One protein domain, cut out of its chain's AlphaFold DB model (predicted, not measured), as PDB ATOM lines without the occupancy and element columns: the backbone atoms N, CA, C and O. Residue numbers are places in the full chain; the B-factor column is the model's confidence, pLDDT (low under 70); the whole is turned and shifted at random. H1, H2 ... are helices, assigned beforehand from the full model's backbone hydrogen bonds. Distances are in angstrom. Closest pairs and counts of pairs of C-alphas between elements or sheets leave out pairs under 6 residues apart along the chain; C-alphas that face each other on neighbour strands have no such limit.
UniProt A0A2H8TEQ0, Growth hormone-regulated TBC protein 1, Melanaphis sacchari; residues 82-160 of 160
ATOM      1  N   VAL A  82       4.695   1.704 178.905       89.94
ATOM      2  CA  VAL A  82       3.322   1.940 179.375       89.94
ATOM      3  C   VAL A  82       2.347   2.221 178.234       89.94
ATOM      4  O   VAL A  82       1.191   1.828 178.337       89.94
ATOM      5  N   GLN A  83       2.792   2.825 177.125       87.50
ATOM      6  CA  GLN A  83       1.921   3.067 175.973       87.50
ATOM      7  C   GLN A  83       1.354   1.757 175.410       87.50
ATOM      8  O   GLN A  83       0.146   1.637 175.273       87.50
ATOM      9  N   LYS A  84       2.189   0.722 175.242       89.94
ATOM     10  CA  LYS A  84       1.733  -0.601 174.783       89.94
ATOM     11  C   LYS A  84       0.712  -1.226 175.738       89.94
ATOM     12  O   LYS A  84      -0.209  -1.908 175.301       89.94
ATOM     13  N   LEU A  85       0.873  -1.009 177.045       89.94
ATOM     14  CA  LEU A  85      -0.083  -1.481 178.052       89.94
ATOM     15  C   LEU A  85      -1.399  -0.698 177.983       89.94
ATOM     16  O   LEU A  85      -2.463  -1.303 178.087       89.94
ATOM     17  N   LYS A  86      -1.342   0.622 177.774       89.06
ATOM     18  CA  LYS A  86      -2.529   1.465 177.573       89.06
ATOM     19  C   LYS A  86      -3.292   1.061 176.315       89.06
ATOM     20  O   LYS A  86      -4.508   0.933 176.389       89.06
ATOM     21  N   ASP A  87      -2.592   0.795 175.217       90.75
ATOM     22  CA  ASP A  87      -3.203   0.353 173.961       90.75
ATOM     23  C   ASP A  87      -3.863  -1.026 174.130       90.75
ATOM     24  O   ASP A  87      -4.976  -1.250 173.665       90.75
ATOM     25  N   LYS A  88      -3.213  -1.940 174.867       92.62
ATOM     26  CA  LYS A  88      -3.731  -3.290 175.132       92.62
ATOM     27  C   LYS A  88      -4.946  -3.310 176.066       92.62
ATOM     28  O   LYS A  88      -5.867  -4.089 175.847       92.62
ATOM     29  N   TYR A  89      -4.924  -2.537 177.153       89.50
ATOM     30  CA  TYR A  89      -5.924  -2.643 178.225       89.50
ATOM     31  C   TYR A  89      -6.938  -1.487 178.260       89.50
ATOM     32  O   TYR A  89      -7.945  -1.587 178.970       89.50
ATOM     33  N   GLY A  90      -6.698  -0.417 177.501       90.88
ATOM     34  CA  GLY A  90      -7.563   0.752 177.371       90.88
ATOM     35  C   GLY A  90      -7.363   1.836 178.448       90.88
ATOM     36  O   GLY A  90      -6.649   1.644 179.440       90.88
ATOM     37  N   PRO A  91      -8.032   2.996 178.302       86.62
ATOM     38  CA  PRO A  91      -7.832   4.176 179.156       86.62
ATOM     39  C   PRO A  91      -8.315   4.001 180.606       86.62
ATOM     40  O   PRO A  91      -7.788   4.634 181.517       86.62
ATOM     41  N   ASN A  92      -9.272   3.101 180.856       90.19
ATOM     42  CA  ASN A  92      -9.842   2.856 182.190       90.19
ATOM     43  C   ASN A  92      -9.135   1.739 182.974       90.19
ATOM     44  O   ASN A  92      -9.656   1.271 183.988       90.19
ATOM     45  N   THR A  93      -7.958   1.304 182.518       90.19
ATOM     46  CA  THR A  93      -7.220   0.192 183.132       90.19
ATOM     47  C   THR A  93      -6.988   0.422 184.619       90.19
ATOM     48  O   THR A  93      -7.385  -0.412 185.420       90.19
ATOM     49  N   TYR A  94      -6.448   1.579 185.010       91.44
ATOM     50  CA  TYR A  94      -6.167   1.868 186.418       91.44
ATOM     51  C   TYR A  94      -7.431   1.870 187.294       91.44
ATOM     52  O   TYR A  94      -7.439   1.260 188.357       91.44
ATOM     53  N   LYS A  95      -8.537   2.463 186.817       92.62
ATOM     54  CA  LYS A  95      -9.825   2.444 187.538       92.62
ATOM     55  C   LYS A  95     -10.328   1.018 187.766       92.62
ATOM     56  O   LYS A  95     -10.799   0.697 188.847       92.62
ATOM     57  N   ARG A  96     -10.184   0.143 186.765       91.75
ATOM     58  CA  ARG A  96     -10.513  -1.282 186.903       91.75
ATOM     59  C   ARG A  96      -9.609  -1.995 187.907       91.75
ATOM     60  O   ARG A  96     -10.097  -2.856 188.623       91.75
ATOM     61  N   MET A  97      -8.320  -1.656 187.946       92.44
ATOM     62  CA  MET A  97      -7.372  -2.232 188.907       92.44
ATOM     63  C   MET A  97      -7.729  -1.849 190.347       92.44
ATOM     64  O   MET A  97      -7.697  -2.707 191.218       92.44
ATOM     65  N   LEU A  98      -8.145  -0.599 190.580       93.56
ATOM     66  CA  LEU A  98      -8.573  -0.126 191.903       93.56
ATOM     67  C   LEU A  98      -9.803  -0.857 192.454       93.56
ATOM     68  O   LEU A  98      -9.944  -0.967 193.665       93.56
ATOM     69  N   ASN A  99     -10.679  -1.350 191.577       93.19
ATOM     70  CA  ASN A  99     -11.904  -2.049 191.972       93.19
ATOM     71  C   ASN A  99     -11.701  -3.557 192.185       93.19
ATOM     72  O   ASN A  99     -12.664  -4.259 192.491       93.19
ATOM     73  N   LYS A 100     -10.490  -4.087 191.973       93.62
ATOM     74  CA  LYS A 100     -10.224  -5.506 192.220       93.62
ATOM     75  C   LYS A 100     -10.170  -5.786 193.725       93.62
ATOM     76  O   LYS A 100      -9.605  -4.979 194.461       93.62
ATOM     77  N   PRO A 101     -10.703  -6.933 194.183       93.19
ATOM     78  CA  PRO A 101     -10.546  -7.339 195.571       93.19
ATOM     79  C   PRO A 101      -9.065  -7.589 195.874       93.19
ATOM     80  O   PRO A 101      -8.339  -8.153 195.054       93.19
ATOM     81  N   ILE A 102      -8.636  -7.164 197.057       93.50
ATOM     82  CA  ILE A 102      -7.296  -7.396 197.594       93.50
ATOM     83  C   ILE A 102      -7.409  -8.304 198.818       93.50
ATOM     84  O   ILE A 102      -8.403  -8.249 199.539       93.50
ATOM     85  N   ASN A 103      -6.398  -9.141 199.048       93.06
ATOM     86  CA  ASN A 103      -6.262  -9.866 200.305       93.06
ATOM     87  C   ASN A 103      -6.089  -8.859 201.465       93.06
ATOM     88  O   ASN A 103      -5.265  -7.944 201.380       93.06
ATOM     89  N   GLU A 104      -6.867  -9.026 202.534       94.00
ATOM     90  CA  GLU A 104      -6.906  -8.064 203.638       94.00
ATOM     91  C   GLU A 104      -5.596  -8.028 204.440       94.00
ATOM     92  O   GLU A 104      -5.172  -6.955 204.859       94.00
ATOM     93  N   ASP A 105      -4.883  -9.151 204.567       93.38
ATOM     94  CA  ASP A 105      -3.573  -9.197 205.229       93.38
ATOM     95  C   ASP A 105      -2.554  -8.334 204.474       93.38
ATOM     96  O   ASP A 105      -1.835  -7.532 205.068       93.38
ATOM     97  N   ILE A 106      -2.552  -8.418 203.139       93.44
ATOM     98  CA  ILE A 106      -1.695  -7.583 202.283       93.44
ATOM     99  C   ILE A 106      -2.056  -6.103 202.437       93.44
ATOM    100  O   ILE A 106      -1.179  -5.245 202.559       93.44
ATOM    101  N   ARG A 107      -3.353  -5.788 202.450       95.00
ATOM    102  CA  ARG A 107      -3.836  -4.419 202.655       95.00
ATOM    103  C   ARG A 107      -3.417  -3.867 204.019       95.00
ATOM    104  O   ARG A 107      -3.028  -2.698 204.102       95.00
ATOM    105  N   ASN A 108      -3.469  -4.686 205.066       94.50
ATOM    106  CA  ASN A 108      -3.055  -4.311 206.416       94.50
ATOM    107  C   ASN A 108      -1.562  -3.975 206.466       94.50
ATOM    108  O   ASN A 108      -1.198  -2.935 207.012       94.50
ATOM    109  N   ILE A 109      -0.711  -4.770 205.808       94.38
ATOM    110  CA  ILE A 109       0.727  -4.480 205.690       94.38
ATOM    111  C   ILE A 109       0.949  -3.115 205.015       94.38
ATOM    112  O   ILE A 109       1.640  -2.255 205.560       94.38
ATOM    113  N   ILE A 110       0.302  -2.862 203.870       95.06
ATOM    114  CA  ILE A 110       0.419  -1.577 203.154       95.06
ATOM    115  C   ILE A 110      -0.063  -0.404 204.029       95.06
ATOM    116  O   ILE A 110       0.539   0.671 204.012       95.06
ATOM    117  N   THR A 111      -1.135  -0.597 204.803       94.75
ATOM    118  CA  THR A 111      -1.692   0.428 205.706       94.75
ATOM    119  C   THR A 111      -0.686   0.859 206.775       94.75
ATOM    120  O   THR A 111      -0.624   2.040 207.105       94.75
ATOM    121  N   VAL A 112       0.128  -0.072 207.279       93.44
ATOM    122  CA  VAL A 112       1.193   0.215 208.253       93.44
ATOM    123  C   VAL A 112       2.422   0.845 207.581       93.44
ATOM    124  O   VAL A 112       3.090   1.689 208.180       93.44
ATOM    125  N   ASP A 113       2.713   0.489 206.329       93.62
ATOM    126  CA  ASP A 113       3.929   0.909 205.618       93.62
ATOM    127  C   ASP A 113       3.859   2.302 204.991       93.62
ATOM    128  O   ASP A 113       4.852   3.035 204.977       93.62
ATOM    129  N   VAL A 114       2.693   2.706 204.492       94.25
ATOM    130  CA  VAL A 114       2.530   4.014 203.843       94.25
ATOM    131  C   VAL A 114       2.852   5.186 204.787       94.25
ATOM    132  O   VAL A 114       3.611   6.059 204.364       94.25
ATOM    133  N   PRO A 115       2.375   5.228 206.050       91.88
ATOM    134  CA  PRO A 115       2.672   6.333 206.967       91.88
ATOM    135  C   PRO A 115       4.154   6.483 207.326       91.88
ATOM    136  O   PRO A 115       4.595   7.584 207.641       91.88
ATOM    137  N   ARG A 116       4.918   5.385 207.279       91.31
ATOM    138  CA  ARG A 116       6.361   5.355 207.574       91.31
ATOM    139  C   ARG A 116       7.242   5.500 206.326       91.31
ATOM    140  O   ARG A 116       8.461   5.429 206.428       91.31
ATOM    141  N   THR A 117       6.645   5.707 205.149       91.94
ATOM    142  CA  THR A 117       7.368   5.928 203.890       91.94
ATOM    143  C   THR A 117       7.621   7.423 203.685       91.94
ATOM    144  O   THR A 117       6.678   8.186 203.498       91.94
ATOM    145  N   TYR A 118       8.897   7.824 203.676       91.00
ATOM    146  CA  TYR A 118       9.342   9.225 203.570       91.00
ATOM    147  C   TYR A 118       8.793  10.153 204.676       91.00
ATOM    148  O   TYR A 118       8.188  11.179 204.359       91.00
ATOM    149  N   PRO A 119       9.010   9.827 205.968       89.50
ATOM    150  CA  PRO A 119       8.462  10.607 207.083       89.50
ATOM    151  C   PRO A 119       8.948  12.067 207.094       89.50
ATOM    152  O   PRO A 119       8.186  12.960 207.455       89.50
ATOM    153  N   ASP A 120      10.171  12.315 206.619       89.44
ATOM    154  CA  ASP A 120      10.801  13.643 206.588       89.44
ATOM    155  C   ASP A 120      10.552  14.403 205.274       89.44
ATOM    156  O   ASP A 120      11.224  15.392 204.975       89.44
ATOM    157  N   ASN A 121       9.616  13.935 204.443       94.19
ATOM    158  CA  ASN A 121       9.263  14.604 203.199       94.19
ATOM    159  C   ASN A 121       8.000  15.455 203.374       94.19
ATOM    160  O   ASN A 121       6.925  14.953 203.703       94.19
ATOM    161  N   ILE A 122       8.107  16.750 203.067       94.12
ATOM    162  CA  ILE A 122       7.023  17.726 203.244       94.12
ATOM    163  C   ILE A 122       5.765  17.394 202.424       94.12
ATOM    164  O   ILE A 122       4.669  17.827 202.768       94.12
ATOM    165  N   TYR A 123       5.895  16.615 201.347       94.31
ATOM    166  CA  TYR A 123       4.779  16.183 200.506       94.31
ATOM    167  C   TYR A 123       4.125  14.877 200.994       94.31
ATOM    168  O   TYR A 123       3.022  14.542 200.550       94.31
ATOM    169  N   PHE A 124       4.767  14.146 201.910       94.50
ATOM    170  CA  PHE A 124       4.313  12.864 202.467       94.50
ATOM    171  C   PHE A 124       3.874  12.967 203.937       94.50
ATOM    172  O   PHE A 124       3.882  11.972 204.657       94.50
ATOM    173  N   HIS A 125       3.416  14.144 204.373       91.31
ATOM    174  CA  HIS A 125       2.844  14.321 205.711       91.31
ATOM    175  C   HIS A 125       1.612  13.412 205.953       91.31
ATOM    176  O   HIS A 125       0.936  13.016 204.994       91.31
ATOM    177  N   PRO A 126       1.262  13.106 207.221       92.62
ATOM    178  CA  PRO A 126       0.110  12.266 207.541       92.62
ATOM    179  C   PRO A 126      -1.172  12.736 206.848       92.62
ATOM    180  O   PRO A 126      -1.488  13.930 206.844       92.62
ATOM    181  N   ASN A 127      -1.909  11.791 206.262       89.94
ATOM    182  CA  ASN A 127      -3.154  12.017 205.516       89.94
ATOM    183  C   ASN A 127      -3.021  12.861 204.231       89.94
ATOM    184  O   ASN A 127      -4.045  13.276 203.676       89.94
ATOM    185  N   SER A 128      -1.805  13.087 203.717       95.38
ATOM    186  CA  SER A 128      -1.609  13.788 202.444       95.38
ATOM    187  C   SER A 128      -2.182  13.007 201.255       95.38
ATOM    188  O   SER A 128      -2.285  11.774 201.262       95.38
ATOM    189  N   GLU A 129      -2.520  13.715 200.174       96.44
ATOM    190  CA  GLU A 129      -2.961  13.065 198.934       96.44
ATOM    191  C   GLU A 129      -1.879  12.171 198.314       96.44
ATOM    192  O   GLU A 129      -2.211  11.206 197.621       96.44
ATOM    193  N   ASN A 130      -0.597  12.419 198.600       95.44
ATOM    194  CA  ASN A 130       0.494  11.565 198.136       95.44
ATOM    195  C   ASN A 130       0.523  10.228 198.883       95.44
ATOM    196  O   ASN A 130       0.636   9.194 198.227       95.44
ATOM    197  N   GLN A 131       0.316  10.217 200.208       95.19
ATOM    198  CA  GLN A 131       0.160   8.969 200.968       95.19
ATOM    199  C   GLN A 131      -1.045   8.168 200.466       95.19
ATOM    200  O   GLN A 131      -0.928   6.981 200.158       95.19
ATOM    201  N   LYS A 132      -2.199   8.824 200.277       96.12
ATOM    202  CA  LYS A 132      -3.399   8.166 199.729       96.12
ATOM    203  C   LYS A 132      -3.165   7.641 198.313       96.12
ATOM    204  O   LYS A 132      -3.647   6.567 197.961       96.12
ATOM    205  N   THR A 133      -2.436   8.384 197.481       96.75
ATOM    206  CA  THR A 133      -2.084   7.956 196.120       96.75
ATOM    207  C   THR A 133      -1.159   6.750 196.140       96.75
ATOM    208  O   THR A 133      -1.432   5.788 195.425       96.75
ATOM    209  N   LEU A 134      -0.126   6.763 196.983       96.69
ATOM    210  CA  LEU A 134       0.779   5.635 197.165       96.69
ATOM    211  C   LEU A 134       0.013   4.392 197.631       96.69
ATOM    212  O   LEU A 134       0.127   3.345 196.999       96.69
ATOM    213  N   PHE A 135      -0.846   4.531 198.644       96.31
ATOM    214  CA  PHE A 135      -1.720   3.458 199.121       96.31
ATOM    215  C   PHE A 135      -2.560   2.853 197.987       96.31
ATOM    216  O   PHE A 135      -2.548   1.642 197.775       96.31
ATOM    217  N   ARG A 136      -3.248   3.693 197.200       96.94
ATOM    218  CA  ARG A 136      -4.069   3.246 196.061       96.94
ATOM    219  C   ARG A 136      -3.251   2.497 195.007       96.94
ATOM    220  O   ARG A 136      -3.712   1.473 194.508       96.94
ATOM    221  N   ILE A 137      -2.057   2.993 194.671       96.06
ATOM    222  CA  ILE A 137      -1.174   2.368 193.677       96.06
ATOM    223  C   ILE A 137      -0.692   0.999 194.162       96.06
ATOM    224  O   ILE A 137      -0.766   0.036 193.400       96.06
ATOM    225  N   LEU A 138      -0.236   0.897 195.414       95.88
ATOM    226  CA  LEU A 138       0.262  -0.354 195.991       95.88
ATOM    227  C   LEU A 138      -0.847  -1.406 196.096       95.88
ATOM    228  O   LEU A 138      -0.654  -2.539 195.660       95.88
ATOM    229  N   CYS A 139      -2.032  -1.018 196.575       95.69
ATOM    230  CA  CYS A 139      -3.183  -1.916 196.648       95.69
ATOM    231  C   CYS A 139      -3.620  -2.404 195.258       95.69
ATOM    232  O   CYS A 139      -3.807  -3.602 195.053       95.69
ATOM    233  N   ALA A 140      -3.727  -1.499 194.277       95.50
ATOM    234  CA  ALA A 140      -4.064  -1.870 192.903       95.50
ATOM    235  C   ALA A 140      -3.021  -2.816 192.290       95.50
ATOM    236  O   ALA A 140      -3.378  -3.759 191.586       95.50
ATOM    237  N   PHE A 141      -1.733  -2.582 192.559       94.25
ATOM    238  CA  PHE A 141      -0.658  -3.446 192.084       94.25
ATOM    239  C   PHE A 141      -0.751  -4.851 192.690       94.25
ATOM    240  O   PHE A 141      -0.742  -5.827 191.937       94.25
ATOM    241  N   ALA A 142      -0.897  -4.955 194.012       94.69
ATOM    242  CA  ALA A 142      -0.994  -6.231 194.714       94.69
ATOM    243  C   ALA A 142      -2.239  -7.033 194.293       94.69
ATOM    244  O   ALA A 142      -2.136  -8.220 193.993       94.69
ATOM    245  N   ALA A 143      -3.398  -6.378 194.161       93.94
ATOM    246  CA  ALA A 143      -4.631  -7.012 193.682       93.94
ATOM    247  C   ALA A 143      -4.525  -7.515 192.227       93.94
ATOM    248  O   ALA A 143      -5.211  -8.452 191.814       93.94
ATOM    249  N   CYS A 144      -3.682  -6.879 191.411       91.88
ATOM    250  CA  CYS A 144      -3.444  -7.289 190.032       91.88
ATOM    251  C   CYS A 144      -2.422  -8.411 189.872       91.88
ATOM    252  O   CYS A 144      -2.450  -9.067 188.831       91.88
ATOM    253  N   ASN A 145      -1.547  -8.613 190.855       91.19
ATOM    254  CA  ASN A 145      -0.437  -9.556 190.796       91.19
ATOM    255  C   ASN A 145      -0.417 -10.397 192.082       91.19
ATOM    256  O   ASN A 145       0.496 -10.229 192.887       91.19
ATOM    257  N   PRO A 146      -1.411 -11.277 192.309       88.44
ATOM    258  CA  PRO A 146      -1.554 -12.005 193.573       88.44
ATOM    259  C   PRO A 146      -0.354 -12.904 193.899       88.44
ATOM    260  O   PRO A 146      -0.023 -13.049 195.070       88.44
ATOM    261  N   ASP A 147       0.341 -13.429 192.884       88.75
ATOM    262  CA  ASP A 147       1.552 -14.247 193.065       88.75
ATOM    263  C   ASP A 147       2.740 -13.443 193.623       88.75
ATOM    264  O   ASP A 147       3.657 -14.004 194.215       88.75
ATOM    265  N   VAL A 148       2.736 -12.122 193.413       88.81
ATOM    266  CA  VAL A 148       3.758 -11.195 193.925       88.81
ATOM    267  C   VAL A 148       3.275 -10.519 195.209       88.81
ATOM    268  O   VAL A 148       4.047 -10.350 196.148       88.81
ATOM    269  N   GLY A 149       2.004 -10.114 195.249       87.88
ATOM    270  CA  GLY A 149       1.397  -9.402 196.367       87.88
ATOM    271  C   GLY A 149       2.087  -8.067 196.662       87.88
ATOM    272  O   GLY A 149       2.335  -7.258 195.762       87.88
ATOM    273  N   TYR A 150       2.376  -7.839 197.943       90.88
ATOM    274  CA  TYR A 150       3.209  -6.743 198.431       90.88
ATOM    275  C   TYR A 150       4.207  -7.293 199.446       90.88
ATOM    276  O   TYR A 150       3.818  -7.962 200.403       90.88
ATOM    277  N   CYS A 151       5.483  -6.977 199.250       85.19
ATOM    278  CA  CYS A 151       6.535  -7.323 200.191       85.19
ATOM    279  C   CYS A 151       6.941  -6.073 200.967       85.19
ATOM    280  O   CYS A 151       7.405  -5.096 200.373       85.19
ATOM    281  N   GLN A 152       6.825  -6.134 202.292       78.56
ATOM    282  CA  GLN A 152       7.426  -5.151 203.182       78.56
ATOM    283  C   GLN A 152       8.944  -5.255 203.051       78.56
ATOM    284  O   GLN A 152       9.558  -6.238 203.473       78.56
ATOM    285  N   VAL A 153       9.569  -4.246 202.453       67.31
ATOM    286  CA  VAL A 153      11.026  -4.159 202.463       67.31
ATOM    287  C   VAL A 153      11.416  -3.441 203.746       67.31
ATOM    288  O   VAL A 153      11.114  -2.262 203.920       67.31
ATOM    289  N   TYR A 154      12.075  -4.147 204.665       54.97
ATOM    290  CA  TYR A 154      12.719  -3.530 205.824       54.97
ATOM    291  C   TYR A 154      13.949  -2.742 205.348       54.97
ATOM    292  O   TYR A 154      15.086  -3.168 205.516       54.97
ATOM    293  N   PHE A 155      13.727  -1.602 204.690       45.53
ATOM    294  CA  PHE A 155      14.775  -0.622 204.441       45.53
ATOM    295  C   PHE A 155      14.914   0.232 205.701       45.53
ATOM    296  O   PHE A 155      14.150   1.172 205.910       45.53
ATOM    297  N   ASN A 156      15.909  -0.078 206.533       35.12
ATOM    298  CA  ASN A 156      16.540   0.977 207.317       35.12
ATOM    299  C   ASN A 156      17.197   1.905 206.293       35.12
ATOM    300  O   ASN A 156      18.248   1.577 205.740       35.12
ATOM    301  N   PHE A 157      16.533   3.017 205.977       43.00
ATOM    302  CA  PHE A 157      17.155   4.130 205.272       43.00
ATOM    303  C   PHE A 157      18.236   4.690 206.200       43.00
ATOM    304  O   PHE A 157      17.987   5.610 206.969       43.00
ATOM    305  N   TYR A 158      19.425   4.086 206.185       29.34
ATOM    306  CA  TYR A 158      20.613   4.770 206.664       29.34
ATOM    307  C   TYR A 158      20.898   5.888 205.658       29.34
ATOM    308  O   TYR A 158      21.099   5.579 204.477       29.34
ATOM    309  N   PRO A 159      20.867   7.164 206.072       36.97
ATOM    310  CA  PRO A 159      21.404   8.225 205.240       36.97
ATOM    311  C   PRO A 159      22.895   7.933 205.016       36.97
ATOM    312  O   PRO A 159      23.624   7.661 205.972       36.97
ATOM    313  N   ILE A 160      23.304   7.899 203.746       36.91
ATOM    314  CA  ILE A 160      24.714   7.972 203.332       36.91
ATOM    315  C   ILE A 160      25.077   9.450 203.265       36.91
ATOM    316  O   ILE A 160      24.241  10.200 202.707       36.91
TER     317      ILE A 160
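What this domain is: This is residues 82 to 160 of the 160 residues of the protein "Growth hormone-regulated TBC protein 1" of Melanaphis sacchari (UniProt A0A2H8TEQ0). The longest helix, H4, and H3 fold back on each other as a helical hairpin, with the short helix H2 packed on H4 at a wide angle and the small helix H1 beyond H2. A wide loop, residues 114 to 128, joins H3 to H4, and an unnamed tail, residues 145 to 160, leads from the end of H4 to one end of the length, opposite H1. The 79 printed residues include four named helices, in the order H1, H2, H3, H4, and no named strand; the class is all helix. The whole is only just loose, close to compact, with a radius of gyration of the C-alphas of 14.4 A, and is elongated, spanning 41 by 26 by 26 A.

How they stand to each other: H4, residues 129 to 144, touches H3, residues 104 to 113, with residues 135 to 142 alone; their closest C-alphas, those of Arg 107 and Cys 139, are 6.5 A apart. This hairpin has a shallow tilt of 32 degrees, only just short of steep, opposite ways. H2, residues 93 to 98, touches H4 about perpendicular, at 82 degrees; their closest C-alphas, those of Leu 98 and Ala 140, are 4.9 A apart. H1, residues 82 to 89, is close to H2 but not clearly touching, with the C-alphas of Lys 86 and Thr 93 7.4 A apart. H1 is apart from H3 and H4, and H2 is apart from H3. In H1, H2, H3 and H4 every O i to N i+4 pair is within hydrogen-bond range.

Where its parts are: H4 is 22.2 A long from C-alpha 129 at (-2.961, 13.065, 198.934) to C-alpha 144 at (-3.444, -7.289, 190.032). H3 measures 14.2 A, H1 10.4 A and H2 8.9 A. H1 begins at C-alpha 82, (3.322, 1.940, 179.375).

The domain as a whole: The C-alphas farthest apart, those of Gly 90 and Ile 160, are 42.0 A apart. Residues 87 to 92, of which 87 to 89 belong to H1, stand free. The printed part has no cut; the link from H3 to H4 is long, and those from H1 to H2 and H2 to H3 are tight. Mean pLDDT of the printed part is 87.5, with residues 153 to 160 under 70.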